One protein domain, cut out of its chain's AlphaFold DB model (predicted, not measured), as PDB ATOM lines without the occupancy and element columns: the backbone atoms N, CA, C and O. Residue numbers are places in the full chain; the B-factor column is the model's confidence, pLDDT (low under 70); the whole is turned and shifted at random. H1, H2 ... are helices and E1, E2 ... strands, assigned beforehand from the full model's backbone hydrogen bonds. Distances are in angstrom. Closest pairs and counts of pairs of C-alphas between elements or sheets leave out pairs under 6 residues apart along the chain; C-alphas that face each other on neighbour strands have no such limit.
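This is residues 2 to 76 of the 306 residues of the protein "Ribonuclease" of Thermosinus carboxydivorans Nor1 (UniProt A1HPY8). A strongly twisted wall of four antiparallel strands has two helices, H1 and H2, packed over one face, while its other face is bare. The helices cross at a steep tilt, and strand E1 bends at one edge of the sheet. The printed part has 75 residues, with two named helices and four named strands in the chain order H1 E1 E2 E3 E4 H2; the sheet order is E1 - E2 - E3 - E4, and the class is mixed. It is compact, with a radius of gyration of the C-alphas of 11.4 A and spans of 35 by 24 by 20 A.

In the sheet, E1 is residues 18 to 25, 19.8 A; E2 residues 28 to 34, 19.9 A; E3 residues 39 to 47, 25.6 A; and E4 residues 50 to 56, 19.5 A. E1 bends by 56 degrees at residue 21. H1 is residues 2 to 14, 18.5 A, from C-alpha 2 at (126.792, 160.510, 161.867). H2 is residues 61 to 74, 19.9 A, ending at C-alpha 74 at (139.459, 155.129, 158.191).

The strands form a meander, each the antiparallel neighbour of the one before, in three hairpins. Within hydrogen-bond range are N 20 and O 32 between E1 and E2, N 31 and O 42 between E2 and E3, and N 43 and O 54 between E3 and E4, each 2.8 A. H1 and H2 are on the same face, giving two layers, helices on one face of a sheet. H1 lies over E3 at a height over the sheet of 8.6 A. H2, at 8.7 A, lies over E3 and only just over E4, with 3 C-alphas on it; the closest C-alphas of H2 and E4 are those of Val 55 and Glu 67, 6.2 A. H1 and H2 touch, closest at the C-alphas of Ala 11 and Ile 69, 6.8 A, at a steep tilt of 45 degrees, opposite ways. In both helices every O i to N i+4 pair is within hydrogen-bond range.

The C-alphas farthest apart, those of Arg 37 and Lys 48, are 35.8 A apart. The printed part has no cut, and its five links are tight. Mean pLDDT of the printed part is 81.9; residue 2, residues 47 to 50 and residues 73 to 76 are under 70.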
ATOM      1  N   GLU A   2     126.750 159.376 160.923       68.94
ATOM      2  CA  GLU A   2     126.792 160.510 161.867       68.94
ATOM      3  C   GLU A   2     127.982 160.448 162.834       68.94
ATOM      4  O   GLU A   2     128.668 161.447 163.013       68.94
ATOM      5  N   GLU A   3     128.305 159.269 163.369       71.19
ATOM      6  CA  GLU A   3     129.479 159.082 164.236       71.19
ATOM      7  C   GLU A   3     130.797 159.383 163.514       71.19
ATOM      8  O   GLU A   3     131.638 160.114 164.025       71.19
ATOM      9  N   THR A   4     130.966 158.893 162.281       75.44
ATOM     10  CA  THR A   4     132.159 159.181 161.469       75.44
ATOM     11  C   THR A   4     132.257 160.655 161.098       75.44
ATOM     12  O   THR A   4     133.355 161.205 161.077       75.44
ATOM     13  N   ARG A   5     131.123 161.318 160.840       83.44
ATOM     14  CA  ARG A   5     131.070 162.773 160.650       83.44
ATOM     15  C   ARG A   5     131.526 163.493 161.919       83.44
ATOM     16  O   ARG A   5     132.361 164.384 161.822       83.44
ATOM     17  N   ALA A   6     131.024 163.102 163.090       80.56
ATOM     18  CA  ALA A   6     131.399 163.709 164.365       80.56
ATOM     19  C   ALA A   6     132.891 163.506 164.687       80.56
ATOM     20  O   ALA A   6     133.576 164.456 165.063       80.56
ATOM     21  N   ALA A   7     133.416 162.298 164.461       80.38
ATOM     22  CA  ALA A   7     134.831 161.983 164.639       80.38
ATOM     23  C   ALA A   7     135.721 162.780 163.671       80.38
ATOM     24  O   ALA A   7     136.735 163.346 164.086       80.38
ATOM     25  N   LEU A   8     135.313 162.895 162.402       85.50
ATOM     26  CA  LEU A   8     135.997 163.726 161.413       85.50
ATOM     27  C   LEU A   8     135.980 165.200 161.811       85.50
ATOM     28  O   LEU A   8     137.027 165.837 161.800       85.50
ATOM     29  N   GLN A   9     134.833 165.729 162.235       85.12
ATOM     30  CA  GLN A   9     134.717 167.106 162.709       85.12
ATOM     31  C   GLN A   9     135.659 167.372 163.892       85.12
ATOM     32  O   GLN A   9     136.355 168.388 163.921       85.12
ATOM     33  N   GLN A  10     135.717 166.448 164.853       83.25
ATOM     34  CA  GLN A  10     136.587 166.567 166.019       83.25
ATOM     35  C   GLN A  10     138.072 166.538 165.627       83.25
ATOM     36  O   GLN A  10     138.850 167.343 166.137       83.25
ATOM     37  N   ALA A  11     138.465 165.644 164.718       84.62
ATOM     38  CA  ALA A  11     139.842 165.536 164.246       84.62
ATOM     39  C   ALA A  11     140.276 166.771 163.436       84.62
ATOM     40  O   ALA A  11     141.362 167.296 163.665       84.62
ATOM     41  N   LEU A  12     139.400 167.290 162.569       88.62
ATOM     42  CA  LEU A  12     139.623 168.543 161.841       88.62
ATOM     43  C   LEU A  12     139.806 169.727 162.800       88.62
ATOM     44  O   LEU A  12     140.748 170.499 162.647       88.62
ATOM     45  N   THR A  13     138.969 169.824 163.838       86.94
ATOM     46  CA  THR A  13     139.048 170.911 164.828       86.94
ATOM     47  C   THR A  13     140.376 170.898 165.597       86.94
ATOM     48  O   THR A  13     140.935 171.958 165.863       86.94
ATOM     49  N   ARG A  14     140.922 169.714 165.923       85.62
ATOM     50  CA  ARG A  14     142.238 169.583 166.589       85.62
ATOM     51  C   ARG A  14     143.400 170.093 165.736       85.62
ATOM     52  O   ARG A  14     144.429 170.468 166.282       85.62
ATOM     53  N   GLU A  15     143.227 170.092 164.421       84.56
ATOM     54  CA  GLU A  15     144.193 170.577 163.434       84.56
ATOM     55  C   GLU A  15     143.887 172.009 162.960       84.56
ATOM     56  O   GLU A  15     144.449 172.461 161.961       84.56
ATOM     57  N   GLU A  16     143.004 172.731 163.658       87.31
ATOM     58  CA  GLU A  16     142.586 174.098 163.308       87.31
ATOM     59  C   GLU A  16     141.967 174.197 161.898       87.31
ATOM     60  O   GLU A  16     142.098 175.207 161.203       87.31
ATOM     61  N   LEU A  17     141.293 173.131 161.455       90.06
ATOM     62  CA  LEU A  17     140.557 173.070 160.194       90.06
ATOM     63  C   LEU A  17     139.054 173.194 160.446       90.06
ATOM     64  O   LEU A  17     138.514 172.617 161.392       90.06
ATOM     65  N   PHE A  18     138.360 173.903 159.557       89.62
ATOM     66  CA  PHE A  18     136.941 174.224 159.726       89.62
ATOM     67  C   PHE A  18     136.100 173.676 158.581       89.62
ATOM     68  O   PHE A  18     136.522 173.682 157.426       89.62
ATOM     69  N   VAL A  19     134.878 173.247 158.898       91.00
ATOM     70  CA  VAL A  19     133.867 172.892 157.896       91.00
ATOM     71  C   VAL A  19     133.005 174.118 157.626       91.00
ATOM     72  O   VAL A  19     132.426 174.680 158.552       91.00
ATOM     73  N   THR A  20     132.939 174.548 156.367       89.94
ATOM     74  CA  THR A  20     132.190 175.749 155.956       89.94
ATOM     75  C   THR A  20     130.863 175.445 155.288       89.94
ATOM     76  O   THR A  20     130.011 176.323 155.227       89.94
ATOM     77  N   ASP A  21     130.716 174.249 154.723       90.06
ATOM     78  CA  ASP A  21     129.503 173.847 154.020       90.06
ATOM     79  C   ASP A  21     129.322 172.331 154.099       90.06
ATOM     80  O   ASP A  21     130.302 171.581 154.179       90.06
ATOM     81  N   GLU A  22     128.069 171.893 154.075       91.81
ATOM     82  CA  GLU A  22     127.675 170.493 154.170       91.81
ATOM     83  C   GLU A  22     126.519 170.204 153.216       91.81
ATOM     84  O   GLU A  22     125.482 170.866 153.231       91.81
ATOM     85  N   LYS A  23     126.687 169.168 152.393       91.62
ATOM     86  CA  LYS A  23     125.717 168.776 151.377       91.62
ATOM     87  C   LYS A  23     125.507 167.270 151.361       91.62
ATOM     88  O   LYS A  23     126.451 166.498 151.218       91.62
ATOM     89  N   VAL A  24     124.248 166.841 151.412       88.31
ATOM     90  CA  VAL A  24     123.885 165.433 151.207       88.31
ATOM     91  C   VAL A  24     124.097 165.057 149.737       88.31
ATOM     92  O   VAL A  24     123.642 165.760 148.831       88.31
ATOM     93  N   ILE A  25     124.795 163.947 149.492       86.50
ATOM     94  CA  ILE A  25     125.094 163.411 148.155       86.50
ATOM     95  C   ILE A  25     124.534 161.984 148.023       86.50
ATOM     96  O   ILE A  25     124.241 161.346 149.036       86.50
ATOM     97  N   PRO A  26     124.374 161.429 146.804       80.19
ATOM     98  CA  PRO A  26     123.922 160.050 146.647       80.19
ATOM     99  C   PRO A  26     124.799 159.081 147.446       80.19
ATOM    100  O   PRO A  26     126.013 159.019 147.245       80.19
ATOM    101  N   TYR A  27     124.166 158.325 148.345       78.94
ATOM    102  CA  TYR A  27     124.818 157.340 149.215       78.94
ATOM    103  C   TYR A  27     125.879 157.925 150.170       78.94
ATOM    104  O   TYR A  27     126.776 157.195 150.606       78.94
ATOM    105  N   GLY A  28     125.801 159.217 150.517       87.50
ATOM    106  CA  GLY A  28     126.805 159.839 151.377       87.50
ATOM    107  C   GLY A  28     126.572 161.297 151.776       87.50
ATOM    108  O   GLY A  28     125.505 161.874 151.574       87.50
ATOM    109  N   LEU A  29     127.624 161.895 152.324       90.12
ATOM    110  CA  LEU A  29     127.686 163.284 152.770       90.12
ATOM    111  C   LEU A  29     128.947 163.953 152.219       90.12
ATOM    112  O   LEU A  29     130.016 163.351 152.240       90.12
ATOM    113  N   GLN A  30     128.840 165.186 151.745       90.44
ATOM    114  CA  GLN A  30     129.968 166.016 151.340       90.44
ATOM    115  C   GLN A  30     130.152 167.160 152.338       90.44
ATOM    116  O   GLN A  30     129.198 167.867 152.650       90.44
ATOM    117  N   LEU A  31     131.384 167.360 152.797       92.88
ATOM    118  CA  LEU A  31     131.810 168.462 153.655       92.88
ATOM    119  C   LEU A  31     132.816 169.328 152.899       92.88
ATOM    120  O   LEU A  31     133.698 168.803 152.220       92.88
ATOM    121  N   VAL A  32     132.728 170.647 153.034       91.88
ATOM    122  CA  VAL A  32     133.745 171.574 152.523       91.88
ATOM    123  C   VAL A  32     134.631 172.009 153.680       91.88
ATOM    124  O   VAL A  32     134.163 172.688 154.591       91.88
ATOM    125  N   VAL A  33     135.904 171.618 153.635       92.50
ATOM    126  CA  VAL A  33     136.912 171.890 154.669       92.50
ATOM    127  C   VAL A  33     137.831 173.026 154.221       92.50
ATOM    128  O   VAL A  33     138.226 173.079 153.054       92.50
ATOM    129  N   THR A  34     138.190 173.921 155.143       89.12
ATOM    130  CA  THR A  34     139.063 175.081 154.913       89.12
ATOM    131  C   THR A  34     140.095 175.254 156.031       89.12
ATOM    132  O   THR A  34     139.815 174.954 157.191       89.12
ATOM    133  N   ASP A  35     141.261 175.803 155.687       88.69
ATOM    134  CA  ASP A  35     142.268 176.358 156.613       88.69
ATOM    135  C   ASP A  35     142.331 177.901 156.541       88.69
ATOM    136  O   ASP A  35     143.335 178.519 156.889       88.69
ATOM    137  N   ASN A  36     141.264 178.527 156.031       83.94
ATOM    138  CA  ASN A  36     141.155 179.951 155.681       83.94
ATOM    139  C   ASN A  36     141.971 180.401 154.455       83.94
ATOM    140  O   ASN A  36     141.817 181.545 154.029       83.94
ATOM    141  N   ARG A  37     142.794 179.535 153.847       83.00
ATOM    142  CA  ARG A  37     143.563 179.837 152.622       83.00
ATOM    143  C   ARG A  37     143.137 178.982 151.435       83.00
ATOM    144  O   ARG A  37     143.046 179.483 150.318       83.00
ATOM    145  N   TYR A  38     142.852 177.713 151.678       86.31
ATOM    146  CA  TYR A  38     142.448 176.727 150.688       86.31
ATOM    147  C   TYR A  38     141.111 176.103 151.074       86.31
ATOM    148  O   TYR A  38     140.711 176.116 152.234       86.31
ATOM    149  N   LYS A  39     140.417 175.533 150.088       90.56
ATOM    150  CA  LYS A  39     139.204 174.740 150.304       90.56
ATOM    151  C   LYS A  39     139.353 173.384 149.634       90.56
ATOM    152  O   LYS A  39     139.836 173.300 148.505       90.56
ATOM    153  N   THR A  40     138.909 172.333 150.309       92.38
ATOM    154  CA  THR A  40     138.846 170.974 149.762       92.38
ATOM    155  C   THR A  40     137.517 170.325 150.129       92.38
ATOM    156  O   THR A  40     136.923 170.642 151.159       92.38
ATOM    157  N   ALA A  41     137.021 169.445 149.263       91.94
ATOM    158  CA  ALA A  41     135.785 168.715 149.507       91.94
ATOM    159  C   ALA A  41     136.110 167.334 150.080       91.94
ATOM    160  O   ALA A  41     136.923 166.611 149.512       91.94
ATOM    161  N   VAL A  42     135.444 166.938 151.156       91.94
ATOM    162  CA  VAL A  42     135.553 165.611 151.763       91.94
ATOM    163  C   VAL A  42     134.226 164.894 151.593       91.94
ATOM    164  O   VAL A  42     133.200 165.369 152.064       91.94
ATOM    165  N   ASN A  43     134.230 163.752 150.915       89.56
ATOM    166  CA  ASN A  43     133.039 162.941 150.695       89.56
ATOM    167  C   ASN A  43     133.086 161.702 151.586       89.56
ATOM    168  O   ASN A  43     134.060 160.957 151.562       89.56
ATOM    169  N   ILE A  44     132.012 161.457 152.324       87.44
ATOM    170  CA  ILE A  44     131.806 160.298 153.186       87.44
ATOM    171  C   ILE A  44     130.722 159.441 152.538       87.44
ATOM    172  O   ILE A  44     129.553 159.818 152.531       87.44
ATOM    173  N   TYR A  45     131.087 158.282 152.002       83.12
ATOM    174  CA  TYR A  45     130.153 157.325 151.413       83.12
ATOM    175  C   TYR A  45     129.846 156.190 152.384       83.12
ATOM    176  O   TYR A  45     130.741 155.690 153.067       83.12
ATOM    177  N   ASN A  46     128.597 155.727 152.382       74.88
ATOM    178  CA  ASN A  46     128.181 154.523 153.093       74.88
ATOM    179  C   ASN A  46     127.877 153.407 152.087       74.88
ATOM    180  O   ASN A  46     126.830 153.404 151.439       74.88
ATOM    181  N   GLY A  47     128.831 152.488 151.907       66.94
ATOM    182  CA  GLY A  47     128.724 151.382 150.957       66.94
ATOM    183  C   GLY A  47     128.531 150.025 151.636       66.94
ATOM    184  O   GLY A  47     128.772 149.861 152.826       66.94
ATOM    185  N   LYS A  48     128.208 148.991 150.846       47.47
ATOM    186  CA  LYS A  48     128.058 147.596 151.326       47.47
ATOM    187  C   LYS A  48     129.313 147.002 152.000       47.47
ATOM    188  O   LYS A  48     129.228 145.922 152.570       47.47
ATOM    189  N   LYS A  49     130.476 147.658 151.887       48.41
ATOM    190  CA  LYS A  49     131.770 147.245 152.466       48.41
ATOM    191  C   LYS A  49     132.247 148.165 153.606       48.41
ATOM    192  O   LYS A  49     133.414 148.095 153.967       48.41
ATOM    193  N   GLY A  50     131.378 149.033 154.129       65.19
ATOM    194  CA  GLY A  50     131.707 150.002 155.179       65.19
ATOM    195  C   GLY A  50     131.814 151.444 154.680       65.19
ATOM    196  O   GLY A  50     131.454 151.765 153.539       65.19
ATOM    197  N   ILE A  51     132.285 152.320 155.567       73.75
ATOM    198  CA  ILE A  51     132.384 153.763 155.331       73.75
ATOM    199  C   ILE A  51     133.660 154.073 154.548       73.75
ATOM    200  O   ILE A  51     134.742 153.601 154.884       73.75
ATOM    201  N   ARG A  52     133.536 154.876 153.490       80.25
ATOM    202  CA  ARG A  52     134.664 155.322 152.665       80.25
ATOM    203  C   ARG A  52     134.726 156.839 152.661       80.25
ATOM    204  O   ARG A  52     133.755 157.477 152.266       80.25
ATOM    205  N   ILE A  53     135.877 157.394 153.021       84.81
ATOM    206  CA  ILE A  53     136.134 158.835 152.950       84.81
ATOM    207  C   ILE A  53     137.023 159.117 151.732       84.81
ATOM    208  O   ILE A  53     138.001 158.407 151.503       84.81
ATOM    209  N   THR A  54     136.677 160.108 150.910       85.50
ATOM    210  CA  THR A  54     137.517 160.585 149.800       85.50
ATOM    211  C   THR A  54     137.692 162.094 149.863       85.50
ATOM    212  O   THR A  54     136.753 162.818 150.183       85.50
ATOM    213  N   VAL A  55     138.886 162.577 149.524       88.75
ATOM    214  CA  VAL A  55     139.209 164.009 149.503       88.75
ATOM    215  C   VAL A  55     139.366 164.459 148.050       88.75
ATOM    216  O   VAL A  55     140.128 163.885 147.273       88.75
ATOM    217  N   GLY A  56     138.570 165.445 147.649       82.94
ATOM    218  CA  GLY A  56     138.467 165.959 146.289       82.94
ATOM    219  C   GLY A  56     139.147 167.316 146.105       82.94
ATOM    220  O   GLY A  56     139.328 168.087 147.045       82.94
ATOM    221  N   GLY A  57     139.482 167.632 144.855       79.94
ATOM    222  CA  GLY A  57     140.128 168.889 144.473       79.94
ATOM    223  C   GLY A  57     141.596 168.731 144.072       79.94
ATOM    224  O   GLY A  57     142.165 167.631 144.100       79.94
ATOM    225  N   ALA A  58     142.187 169.852 143.657       76.94
ATOM    226  CA  ALA A  58     143.579 169.937 143.227       76.94
ATOM    227  C   ALA A  58     144.555 169.686 144.391       76.94
ATOM    228  O   ALA A  58     144.204 169.847 145.563       76.94
ATOM    229  N   ALA A  59     145.782 169.272 144.059       78.56
ATOM    230  CA  ALA A  59     146.847 169.087 145.041       78.56
ATOM    231  C   ALA A  59     147.098 170.396 145.806       78.56
ATOM    232  O   ALA A  59     147.292 171.450 145.201       78.56
ATOM    233  N   SER A  60     147.050 170.329 147.133       84.25
ATOM    234  CA  SER A  60     147.296 171.464 148.023       84.25
ATOM    235  C   SER A  60     147.743 170.957 149.397       84.25
ATOM    236  O   SER A  60     147.355 169.852 149.780       84.25
ATOM    237  N   PRO A  61     148.477 171.763 150.185       84.94
ATOM    238  CA  PRO A  61     148.864 171.384 151.545       84.94
ATOM    239  C   PRO A  61     147.665 171.037 152.439       84.94
ATOM    240  O   PRO A  61     147.751 170.150 153.285       84.94
ATOM    241  N   LEU A  62     146.525 171.707 152.228       87.69
ATOM    242  CA  LEU A  62     145.275 171.392 152.916       87.69
ATOM    243  C   LEU A  62     144.768 169.996 152.548       87.69
ATOM    244  O   LEU A  62     144.374 169.241 153.431       87.69
ATOM    245  N   LYS A  63     144.796 169.642 151.258       86.00
ATOM    246  CA  LYS A  63     144.382 168.317 150.797       86.00
ATOM    247  C   LYS A  63     145.217 167.224 151.458       86.00
ATOM    248  O   LYS A  63     144.632 166.304 152.011       86.00
ATOM    249  N   ASP A  64     146.541 167.368 151.496       84.38
ATOM    250  CA  ASP A  64     147.425 166.366 152.108       84.38
ATOM    251  C   ASP A  64     147.137 166.188 153.608       84.38
ATOM    252  O   ASP A  64     147.114 165.073 154.125       84.38
ATOM    253  N   ARG A  65     146.874 167.289 154.325       88.25
ATOM    254  CA  ARG A  65     146.501 167.255 155.749       88.25
ATOM    255  C   ARG A  65     145.161 166.561 155.972       88.25
ATOM    256  O   ARG A  65     145.058 165.683 156.822       88.25
ATOM    257  N   VAL A  66     144.152 166.929 155.187       88.50
ATOM    258  CA  VAL A  66     142.809 166.351 155.279       88.50
ATOM    259  C   VAL A  66     142.810 164.881 154.857       88.50
ATOM    260  O   VAL A  66     142.107 164.084 155.465       88.50
ATOM    261  N   GLU A  67     143.634 164.490 153.883       86.94
ATOM    262  CA  GLU A  67     143.844 163.089 153.506       86.94
ATOM    263  C   GLU A  67     144.496 162.286 154.629       86.94
ATOM    264  O   GLU A  67     144.052 161.171 154.889       86.94
ATOM    265  N   ARG A  68     145.490 162.837 155.339       83.69
ATOM    266  CA  ARG A  68     146.056 162.183 156.531       83.69
ATOM    267  C   ARG A  68     144.997 161.967 157.608       83.69
ATOM    268  O   ARG A  68     144.796 160.835 158.021       83.69
ATOM    269  N   ILE A  69     144.252 163.013 157.968       84.81
ATOM    270  CA  ILE A  69     143.179 162.934 158.973       84.81
ATOM    271  C   ILE A  69     142.105 161.918 158.552       84.81
ATOM    272  O   ILE A  69     141.692 161.075 159.346       84.81
ATOM    273  N   ALA A  70     141.661 161.966 157.292       84.44
ATOM    274  CA  ALA A  70     140.678 161.031 156.753       84.44
ATOM    275  C   ALA A  70     141.197 159.586 156.763       84.44
ATOM    276  O   ALA A  70     140.447 158.676 157.112       84.44
ATOM    277  N   ASN A  71     142.468 159.371 156.421       76.19
ATOM    278  CA  ASN A  71     143.097 158.058 156.488       76.19
ATOM    279  C   ASN A  71     143.224 157.565 157.931       76.19
ATOM    280  O   ASN A  71     142.956 156.394 158.160       76.19
ATOM    281  N   ASP A  72     143.537 158.428 158.897       72.56
ATOM    282  CA  ASP A  72     143.614 158.077 160.322       72.56
ATOM    283  C   ASP A  72     142.238 157.717 160.906       72.56
ATOM    284  O   ASP A  72     142.125 156.843 161.767       72.56
ATOM    285  N   LEU A  73     141.167 158.333 160.396       66.62
ATOM    286  CA  LEU A  73     139.781 157.998 160.747       66.62
ATOM    287  C   LEU A  73     139.299 156.699 160.099       66.62
ATOM    288  O   LEU A  73     138.548 155.956 160.720       66.62
ATOM    289  N   VAL A  74     139.732 156.409 158.869       60.16
ATOM    290  CA  VAL A  74     139.459 155.129 158.191       60.16
ATOM    291  C   VAL A  74     140.353 154.004 158.747       60.16
ATOM    292  O   VAL A  74     139.958 152.841 158.724       60.16
ATOM    293  N   CYS A  75     141.535 154.341 159.278       46.38
ATOM    294  CA  CYS A  75     142.488 153.429 159.928       46.38
ATOM    295  C   CYS A  75     142.310 153.323 161.448       46.38
ATOM    296  O   CYS A  75     143.007 152.532 162.079       46.38
ATOM    297  N   SER A  76     141.369 154.064 162.034       38.19
ATOM    298  CA  SER A  76     140.820 153.740 163.346       38.19
ATOM    299  C   SER A  76     139.774 152.650 163.125       38.19
ATOM    300  O   SER A  76     138.742 152.937 162.515       38.19
TER     301      SER A  76